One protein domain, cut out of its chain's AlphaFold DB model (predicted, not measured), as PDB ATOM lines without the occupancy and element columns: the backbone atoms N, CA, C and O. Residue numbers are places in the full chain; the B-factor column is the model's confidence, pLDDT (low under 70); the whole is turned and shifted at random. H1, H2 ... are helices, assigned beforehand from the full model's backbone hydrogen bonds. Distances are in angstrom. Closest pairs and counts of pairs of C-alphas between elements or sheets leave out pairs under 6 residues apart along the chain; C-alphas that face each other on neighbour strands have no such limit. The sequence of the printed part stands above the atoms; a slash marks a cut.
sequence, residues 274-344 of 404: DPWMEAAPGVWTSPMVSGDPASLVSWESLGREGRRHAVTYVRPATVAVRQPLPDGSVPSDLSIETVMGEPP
ATOM      1  N   ASP A 274       7.031  49.304   0.569       68.44
ATOM      2  CA  ASP A 274       5.658  49.344   0.081       68.44
ATOM      3  C   ASP A 274       4.667  49.306   1.262       68.44
ATOM      4  O   ASP A 274       4.825  48.472   2.160       68.44
ATOM      5  N   PRO A 275       3.580  50.099   1.232       68.56
ATOM      6  CA  PRO A 275       2.608  50.157   2.326       68.56
ATOM      7  C   PRO A 275       1.985  48.806   2.715       68.56
ATOM      8  O   PRO A 275       1.601  48.615   3.864       68.56
ATOM      9  N   TRP A 276       1.885  47.841   1.789       67.00
ATOM     10  CA  TRP A 276       1.382  46.496   2.106       67.00
ATOM     11  C   TRP A 276       2.374  45.659   2.923       67.00
ATOM     12  O   TRP A 276       1.938  44.810   3.702       67.00
ATOM     13  N   MET A 277       3.685  45.881   2.766       69.25
ATOM     14  CA  MET A 277       4.703  45.221   3.591       69.25
ATOM     15  C   MET A 277       4.637  45.733   5.030       69.25
ATOM     16  O   MET A 277       4.736  44.937   5.961       69.25
ATOM     17  N   GLU A 278       4.401  47.036   5.213       71.94
ATOM     18  CA  GLU A 278       4.211  47.638   6.540       71.94
ATOM     19  C   GLU A 278       2.886  47.219   7.187       71.94
ATOM     20  O   GLU A 278       2.844  46.960   8.387       71.94
ATOM     21  N   ALA A 279       1.810  47.119   6.400       67.50
ATOM     22  CA  ALA A 279       0.481  46.793   6.911       67.50
ATOM     23  C   ALA A 279       0.364  45.356   7.449       67.50
ATOM     24  O   ALA A 279      -0.464  45.104   8.322       67.50
ATOM     25  N   ALA A 280       1.172  44.413   6.945       64.94
ATOM     26  CA  ALA A 280       1.162  43.028   7.414       64.94
ATOM     27  C   ALA A 280       2.561  42.370   7.345       64.94
ATOM     28  O   ALA A 280       2.823  41.542   6.456       64.94
ATOM     29  N   PRO A 281       3.459  42.703   8.294       65.12
ATOM     30  CA  PRO A 281       4.796  42.118   8.385       65.12
ATOM     31  C   PRO A 281       4.735  40.595   8.539       65.12
ATOM     32  O   PRO A 281       3.876  40.069   9.248       65.12
ATOM     33  N   GLY A 282       5.628  39.861   7.871       64.62
ATOM     34  CA  GLY A 282       5.662  38.393   7.943       64.62
ATOM     35  C   GLY A 282       4.549  37.653   7.179       64.62
ATOM     36  O   GLY A 282       4.621  36.430   7.047       64.62
ATOM     37  N   VAL A 283       3.534  38.357   6.657       66.69
ATOM     38  CA  VAL A 283       2.477  37.779   5.800       66.69
ATOM     39  C   VAL A 283       2.889  37.827   4.331       66.69
ATOM     40  O   VAL A 283       2.670  36.883   3.564       66.69
ATOM     41  N   TRP A 284       3.484  38.946   3.917       66.38
ATOM     42  CA  TRP A 284       3.844  39.170   2.521       66.38
ATOM     43  C   TRP A 284       5.298  38.876   2.187       66.38
ATOM     44  O   TRP A 284       5.607  38.349   1.119       66.38
ATOM     45  N   THR A 285       6.163  39.109   3.156       71.00
ATOM     46  CA  THR A 285       7.579  38.765   3.162       71.00
ATOM     47  C   THR A 285       7.859  37.872   4.372       71.00
ATOM     48  O   THR A 285       6.972  37.603   5.176       71.00
ATOM     49  N   SER A 286       9.059  37.306   4.467       72.25
ATOM     50  CA  SER A 286       9.455  36.481   5.616       72.25
ATOM     51  C   SER A 286      10.471  37.257   6.452       72.25
ATOM     52  O   SER A 286      11.307  37.926   5.848       72.25
ATOM     53  N   PRO A 287      10.526  37.082   7.786       76.88
ATOM     54  CA  PRO A 287      11.609  37.639   8.611       76.88
ATOM     55  C   PRO A 287      13.018  37.238   8.120       76.88
ATOM     56  O   PRO A 287      14.006  37.938   8.337       76.88
ATOM     57  N   MET A 288      13.102  36.116   7.389       76.88
ATOM     58  CA  MET A 288      14.307  35.608   6.721       76.88
ATOM     59  C   MET A 288      14.667  36.354   5.420       76.88
ATOM     60  O   MET A 288      15.606  35.954   4.729       76.88
ATOM     61  N   VAL A 289      13.889  37.355   5.013       79.44
ATOM     62  CA  VAL A 289      14.155  38.237   3.871       79.44
ATOM     63  C   VAL A 289      14.610  39.570   4.442       79.44
ATOM     64  O   VAL A 289      13.883  40.208   5.194       79.44
ATOM     65  N   SER A 290      15.831  39.980   4.109       83.00
ATOM     66  CA  SER A 290      16.348  41.278   4.531       83.00
ATOM     67  C   SER A 290      15.435  42.399   4.034       83.00
ATOM     68  O   SER A 290      15.016  42.375   2.878       83.00
ATOM     69  N   GLY A 291      15.154  43.386   4.884       78.50
ATOM     70  CA  GLY A 291      14.272  44.512   4.577       78.50
ATOM     71  C   GLY A 291      12.799  44.298   4.929       78.50
ATOM     72  O   GLY A 291      12.046  45.263   4.868       78.50
ATOM     73  N   ASP A 292      12.386  43.088   5.319       81.31
ATOM     74  CA  ASP A 292      11.076  42.875   5.952       81.31
ATOM     75  C   ASP A 292      11.014  43.632   7.300       81.31
ATOM     76  O   ASP A 292      12.035  43.681   7.994       81.31
ATOM     77  N   PRO A 293       9.864  44.210   7.706       79.81
ATOM     78  CA  PRO A 293       9.776  44.950   8.968       79.81
ATOM     79  C   PRO A 293      10.100  44.113  10.218       79.81
ATOM     80  O   PRO A 293      10.499  44.669  11.238       79.81
ATOM     81  N   ALA A 294       9.961  42.785  10.149       78.62
ATOM     82  CA  ALA A 294      10.362  41.841  11.190       78.62
ATOM     83  C   ALA A 294      11.752  41.210  10.938       78.62
ATOM     84  O   ALA A 294      12.165  40.307  11.670       78.62
ATOM     85  N   SER A 295      12.493  41.657   9.917       82.00
ATOM     86  CA  SER A 295      13.859  41.207   9.644       82.00
ATOM     87  C   SER A 295      14.882  41.865  10.567       82.00
ATOM     88  O   SER A 295      14.783  43.039  10.912       82.00
ATOM     89  N   LEU A 296      15.953  41.131  10.877       84.12
ATOM     90  CA  LEU A 296      17.121  41.676  11.583       84.12
ATOM     91  C   LEU A 296      17.910  42.690  10.739       84.12
ATOM     92  O   LEU A 296      18.665  43.493  11.284       84.12
ATOM     93  N   VAL A 297      17.768  42.645   9.411       86.12
ATOM     94  CA  VAL A 297      18.371  43.623   8.498       86.12
ATOM     95  C   VAL A 297      17.275  44.588   8.064       86.12
ATOM     96  O   VAL A 297      16.455  44.242   7.218       86.12
ATOM     97  N   SER A 298      17.277  45.787   8.647       85.81
ATOM     98  CA  SER A 298      16.326  46.866   8.345       85.81
ATOM     99  C   SER A 298      16.335  47.266   6.867       85.81
ATOM    100  O   SER A 298      17.384  47.244   6.221       85.81
ATOM    101  N   TRP A 299      15.205  47.739   6.350       82.12
ATOM    102  CA  TRP A 299      15.116  48.255   4.983       82.12
ATOM    103  C   TRP A 299      16.075  49.425   4.711       82.12
ATOM    104  O   TRP A 299      16.685  49.491   3.637       82.12
ATOM    105  N   GLU A 300      16.271  50.332   5.677       84.00
ATOM    106  CA  GLU A 300      17.151  51.493   5.497       84.00
ATOM    107  C   GLU A 300      18.610  51.087   5.286       84.00
ATOM    108  O   GLU A 300      19.301  51.708   4.475       84.00
ATOM    109  N   SER A 301      19.060  50.020   5.955       85.88
ATOM    110  CA  SER A 301      20.435  49.512   5.855       85.88
ATOM    111  C   SER A 301      20.713  48.749   4.558       85.88
ATOM    112  O   SER A 301      21.875  48.513   4.215       85.88
ATOM    113  N   LEU A 302      19.674  48.400   3.793       81.44
ATOM    114  CA  LEU A 302      19.841  47.795   2.481       81.44
ATOM    115  C   LEU A 302      20.272  48.825   1.439       81.44
ATOM    116  O   LEU A 302      19.622  49.852   1.229       81.44
ATOM    117  N   GLY A 303      21.326  48.478   0.700       76.88
ATOM    118  CA  GLY A 303      21.654  49.134  -0.560       76.88
ATOM    119  C   GLY A 303      20.619  48.834  -1.652       76.88
ATOM    120  O   GLY A 303      19.768  47.953  -1.517       76.88
ATOM    121  N   ARG A 304      20.737  49.540  -2.780       69.69
ATOM    122  CA  ARG A 304      19.838  49.457  -3.947       69.69
ATOM    123  C   ARG A 304      19.479  48.024  -4.364       69.69
ATOM    124  O   ARG A 304      18.302  47.698  -4.486       69.69
ATOM    125  N   GLU A 305      20.477  47.166  -4.565       73.56
ATOM    126  CA  GLU A 305      20.239  45.784  -5.009       73.56
ATOM    127  C   GLU A 305      19.610  44.910  -3.915       73.56
ATOM    128  O   GLU A 305      18.818  44.022  -4.220       73.56
ATOM    129  N   GLY A 306      19.880  45.204  -2.637       77.06
ATOM    130  CA  GLY A 306      19.247  44.521  -1.506       77.06
ATOM    131  C   GLY A 306      17.745  44.794  -1.441       77.06
ATOM    132  O   GLY A 306      16.953  43.857  -1.354       77.06
ATOM    133  N   ARG A 307      17.344  46.066  -1.582       77.00
ATOM    134  CA  ARG A 307      15.924  46.462  -1.631       77.00
ATOM    135  C   ARG A 307      15.213  45.842  -2.830       77.00
ATOM    136  O   ARG A 307      14.123  45.298  -2.694       77.00
ATOM    137  N   ARG A 308      15.863  45.831  -3.999       72.88
ATOM    138  CA  ARG A 308      15.319  45.184  -5.199       72.88
ATOM    139  C   ARG A 308      15.084  43.690  -4.984       72.88
ATOM    140  O   ARG A 308      14.028  43.195  -5.364       72.88
ATOM    141  N   HIS A 309      16.029  42.990  -4.355       73.56
ATOM    142  CA  HIS A 309      15.859  41.575  -4.037       73.56
ATOM    143  C   HIS A 309      14.692  41.322  -3.082       73.56
ATOM    144  O   HIS A 309      13.920  40.396  -3.334       73.56
ATOM    145  N   ALA A 310      14.530  42.159  -2.054       76.25
ATOM    146  CA  ALA A 310      13.428  42.062  -1.101       76.25
ATOM    147  C   ALA A 310      12.054  42.196  -1.784       76.25
ATOM    148  O   ALA A 310      11.192  41.344  -1.591       76.25
ATOM    149  N   VAL A 311      11.879  43.188  -2.665       69.88
ATOM    150  CA  VAL A 311      10.611  43.420  -3.397       69.88
ATOM    151  C   VAL A 311      10.319  42.323  -4.419       69.88
ATOM    152  O   VAL A 311       9.167  42.015  -4.702       69.88
ATOM    153  N   THR A 312      11.358  41.703  -4.984       69.56
ATOM    154  CA  THR A 312      11.199  40.578  -5.922       69.56
ATOM    155  C   THR A 312      11.022  39.225  -5.232       69.56
ATOM    156  O   THR A 312      11.066  38.195  -5.907       69.56
ATOM    157  N   TYR A 313      10.864  39.195  -3.905       74.25
ATOM    158  CA  TYR A 313      10.634  37.957  -3.178       74.25
ATOM    159  C   TYR A 313       9.328  37.297  -3.642       74.25
ATOM    160  O   TYR A 313       8.234  37.805  -3.415       74.25
ATOM    161  N   VAL A 314       9.457  36.142  -4.295       71.12
ATOM    162  CA  VAL A 314       8.320  35.304  -4.688       71.12
ATOM    163  C   VAL A 314       8.073  34.287  -3.580       71.12
ATOM    164  O   VAL A 314       8.987  33.561  -3.170       71.12
ATOM    165  N   ARG A 315       6.837  34.227  -3.078       73.38
ATOM    166  CA  ARG A 315       6.487  33.319  -1.980       73.38
ATOM    167  C   ARG A 315       6.378  31.879  -2.470       73.38
ATOM    168  O   ARG A 315       5.762  31.651  -3.503       73.38
ATOM    169  N   PRO A 316       6.874  30.885  -1.720       72.31
ATOM    170  CA  PRO A 316       6.671  29.486  -2.084       72.31
ATOM    171  C   PRO A 316       5.192  29.085  -2.104       72.31
ATOM    172  O   PRO A 316       4.780  28.376  -3.010       72.31
ATOM    173  N   ALA A 317       4.401  29.567  -1.143       71.81
ATOM    174  CA  ALA A 317       3.003  29.183  -0.965       71.81
ATOM    175  C   ALA A 317       2.056  30.388  -1.045       71.81
ATOM    176  O   ALA A 317       2.461  31.531  -0.801       71.81
ATOM    177  N   THR A 318       0.799  30.106  -1.386       74.25
ATOM    178  CA  THR A 318      -0.306  31.068  -1.372       74.25
ATOM    179  C   THR A 318      -0.587  31.557   0.052       74.25
ATOM    180  O   THR A 318      -0.335  30.859   1.036       74.25
ATOM    181  N   VAL A 319      -1.106  32.781   0.185       70.94
ATOM    182  CA  VAL A 319      -1.543  33.296   1.492       70.94
ATOM    183  C   VAL A 319      -3.010  32.984   1.720       70.94
ATOM    184  O   VAL A 319      -3.874  33.463   0.988       70.94
ATOM    185  N   ALA A 320      -3.273  32.221   2.782       67.94
ATOM    186  CA  ALA A 320      -4.609  31.770   3.160       67.94
ATOM    187  C   ALA A 320      -5.581  32.927   3.460       67.94
ATOM    188  O   ALA A 320      -6.757  32.842   3.118       67.94
ATOM    189  N   VAL A 321      -5.100  34.021   4.065       70.00
ATOM    190  CA  VAL A 321      -5.911  35.208   4.383       70.00
ATOM    191  C   VAL A 321      -5.179  36.466   3.937       70.00
ATOM    192  O   VAL A 321      -4.174  36.863   4.526       70.00
ATOM    193  N   ARG A 322      -5.679  37.098   2.874       69.75
ATOM    194  CA  ARG A 322      -5.125  38.347   2.345       69.75
ATOM    195  C   ARG A 322      -5.752  39.525   3.079       69.75
ATOM    196  O   ARG A 322      -6.961  39.723   2.997       69.75
ATOM    197  N   GLN A 323      -4.931  40.291   3.788       68.94
ATOM    198  CA  GLN A 323      -5.400  41.495   4.461       68.94
ATOM    199  C   GLN A 323      -5.565  42.647   3.454       68.94
ATOM    200  O   GLN A 323      -4.697  42.814   2.592       68.94
ATOM    201  N   PRO A 324      -6.665  43.418   3.528       67.00
ATOM    202  CA  PRO A 324      -6.821  44.628   2.734       67.00
ATOM    203  C   PRO A 324      -5.821  45.702   3.186       67.00
ATOM    204  O   PRO A 324      -5.544  45.852   4.375       67.00
ATOM    205  N   LEU A 325      -5.281  46.443   2.223       66.94
ATOM    206  CA  LEU A 325      -4.480  47.645   2.437       66.94
ATOM    207  C   LEU A 325      -5.327  48.768   3.073       66.94
ATOM    208  O   LEU A 325      -6.558  48.731   2.997       66.94
ATOM    209  N   PRO A 326      -4.689  49.819   3.626       65.31
ATOM    210  CA  PRO A 326      -5.386  50.999   4.153       65.31
ATOM    211  C   PRO A 326      -6.314  51.703   3.146       65.31
ATOM    212  O   PRO A 326      -7.236  52.404   3.549       65.31
ATOM    213  N   ASP A 327      -6.090  51.512   1.843       66.31
ATOM    214  CA  ASP A 327      -6.928  52.027   0.751       66.31
ATOM    215  C   ASP A 327      -8.088  51.086   0.359       66.31
ATOM    216  O   ASP A 327      -8.795  51.334  -0.618       66.31
ATOM    217  N   GLY A 328      -8.285  49.996   1.109       69.50
ATOM    218  CA  GLY A 328      -9.321  48.989   0.882       69.50
ATOM    219  C   GLY A 328      -9.003  47.982  -0.225       69.50
ATOM    220  O   GLY A 328      -9.780  47.048  -0.438       69.50
ATOM    221  N   SER A 329      -7.877  48.122  -0.932       69.69
ATOM    222  CA  SER A 329      -7.487  47.174  -1.975       69.69
ATOM    223  C   SER A 329      -6.886  45.897  -1.375       69.69
ATOM    224  O   SER A 329      -6.202  45.925  -0.358       69.69
ATOM    225  N   VAL A 330      -7.139  44.740  -1.990       70.44
ATOM    226  CA  VAL A 330      -6.533  43.468  -1.564       70.44
ATOM    227  C   VAL A 330      -5.324  43.183  -2.458       70.44
ATOM    228  O   VAL A 330      -5.501  43.091  -3.680       70.44
ATOM    229  N   PRO A 331      -4.103  43.018  -1.907       67.94
ATOM    230  CA  PRO A 331      -2.935  42.717  -2.724       67.94
ATOM    231  C   PRO A 331      -3.116  41.405  -3.502       67.94
ATOM    232  O   PRO A 331      -3.687  40.422  -3.010       67.94
ATOM    233  N   SER A 332      -2.622  41.378  -4.741       69.31
ATOM    234  CA  SER A 332      -2.561  40.153  -5.542       69.31
ATOM    235  C   SER A 332      -1.631  39.133  -4.885       69.31
ATOM    236  O   SER A 332      -0.603  39.508  -4.322       69.31
ATOM    237  N   ASP A 333      -1.972  37.846  -4.967       70.31
ATOM    238  CA  ASP A 333      -1.059  36.807  -4.503       70.31
ATOM    239  C   ASP A 333       0.108  36.655  -5.487       70.31
ATOM    240  O   ASP A 333      -0.096  36.420  -6.674       70.31
ATOM    241  N   LEU A 334       1.330  36.821  -4.983       71.75
ATOM    242  CA  LEU A 334       2.578  36.689  -5.739       71.75
ATOM    243  C   LEU A 334       3.314  35.384  -5.382       71.75
ATOM    244  O   LEU A 334       4.544  35.329  -5.384       71.75
ATOM    245  N   SER A 335       2.571  34.344  -5.002       74.56
ATOM    246  CA  SER A 335       3.122  33.009  -4.770       74.56
ATOM    247  C   SER A 335       3.593  32.351  -6.071       74.56
ATOM    248  O   SER A 335       3.087  32.661  -7.150       74.56
ATOM    249  N   ILE A 336       4.564  31.435  -5.980       70.06
ATOM    250  CA  ILE A 336       5.091  30.671  -7.124       70.06
ATOM    251  C   ILE A 336       3.936  29.984  -7.853       70.06
ATOM    252  O   ILE A 336       3.837  30.105  -9.066       70.06
ATOM    253  N   GLU A 337       3.027  29.358  -7.110       74.31
ATOM    254  CA  GLU A 337       1.851  28.687  -7.666       74.31
ATOM    255  C   GLU A 337       0.946  29.645  -8.456       74.31
ATOM    256  O   GLU A 337       0.546  29.331  -9.573       74.31
ATOM    257  N   THR A 338       0.701  30.854  -7.940       71.19
ATOM    258  CA  THR A 338      -0.160  31.842  -8.612       71.19
ATOM    259  C   THR A 338       0.515  32.488  -9.823       71.19
ATOM    260  O   THR A 338      -0.131  32.740 -10.838       71.19
ATOM    261  N   VAL A 339       1.816  32.781  -9.737       66.25
ATOM    262  CA  VAL A 339       2.552  33.504 -10.790       66.25
ATOM    263  C   VAL A 339       3.022  32.569 -11.905       66.25
ATOM    264  O   VAL A 339       3.027  32.954 -13.075       66.25
ATOM    265  N   MET A 340       3.452  31.360 -11.546       63.66
ATOM    266  CA  MET A 340       4.048  30.393 -12.469       63.66
ATOM    267  C   MET A 340       3.059  29.314 -12.920       63.66
ATOM    268  O   MET A 340       3.354  28.630 -13.895       63.66
ATOM    269  N   GLY A 341       1.905  29.167 -12.254       66.88
ATOM    270  CA  GLY A 341       0.898  28.144 -12.572       66.88
ATOM    271  C   GLY A 341       1.318  26.717 -12.203       66.88
ATOM    272  O   GLY A 341       0.644  25.762 -12.578       66.88
ATOM    273  N   GLU A 342       2.432  26.561 -11.485       68.50
ATOM    274  CA  GLU A 342       3.005  25.277 -11.086       68.50
ATOM    275  C   GLU A 342       3.383  25.305  -9.596       68.50
ATOM    276  O   GLU A 342       3.813  26.348  -9.090       68.50
ATOM    277  N   PRO A 343       3.259  24.176  -8.875       70.00
ATOM    278  CA  PRO A 343       3.629  24.109  -7.468       70.00
ATOM    279  C   PRO A 343       5.135  24.361  -7.274       70.00
ATOM    280  O   PRO A 343       5.954  23.967  -8.112       70.00
ATOM    281  N   PRO A 344       5.539  24.992  -6.157       67.81
ATOM    282  CA  PRO A 344       6.943  25.259  -5.869       67.81
ATOM    283  C   PRO A 344       7.750  23.958  -5.795       67.81
ATOM    284  O   PRO A 344       7.338  22.982  -5.165       67.81
TER     285      PRO A 344
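What this domain is: This is residues 274 to 344 of the 404 residues of a protein of Terrabacter aerolatus (UniProt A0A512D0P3). This domain has little regular structure: three short, separate helices are strung on long loops, with H2 at one side and H3 at the far end. After H2, residues 312 to 335 run past the start of H3, go out in a long loop and fold back to it. The printed part has 71 residues with three named helices in the order H1, H2, H3 and no named strand; it is all helix by class, though named elements hold only 18 residues. It is compact, with a radius of gyration of the C-alphas of 12.4 A and spans of 33 by 29 by 17 A.

How they stand to each other: H2, residues 304 to 311, is apart from H1, residues 275 to 279, and from H3, residues 336 to 340. H1 and H3 are also apart. In H1, H2 and H3 every O i to N i+4 pair is within hydrogen-bond range.

Where its parts are: H2 is 11.0 A long, from C-alpha 304 at (19.838, 49.457, -3.947). H1, 6.1 A, begins at C-alpha 275 (2.608, 50.157, 2.326). H3, 5.5 A, ends at C-alpha 340 (4.048, 30.393, -12.469).

The domain as a whole: The C-alphas of Ser 301 and Glu 342, the two farthest apart, are 34.3 A apart. The printed part has no cut. Both links are long, 24 residues each. Mean pLDDT of the printed part is 72.7; 29 residues are under 70, among them 279 to 284 and 322 to 329.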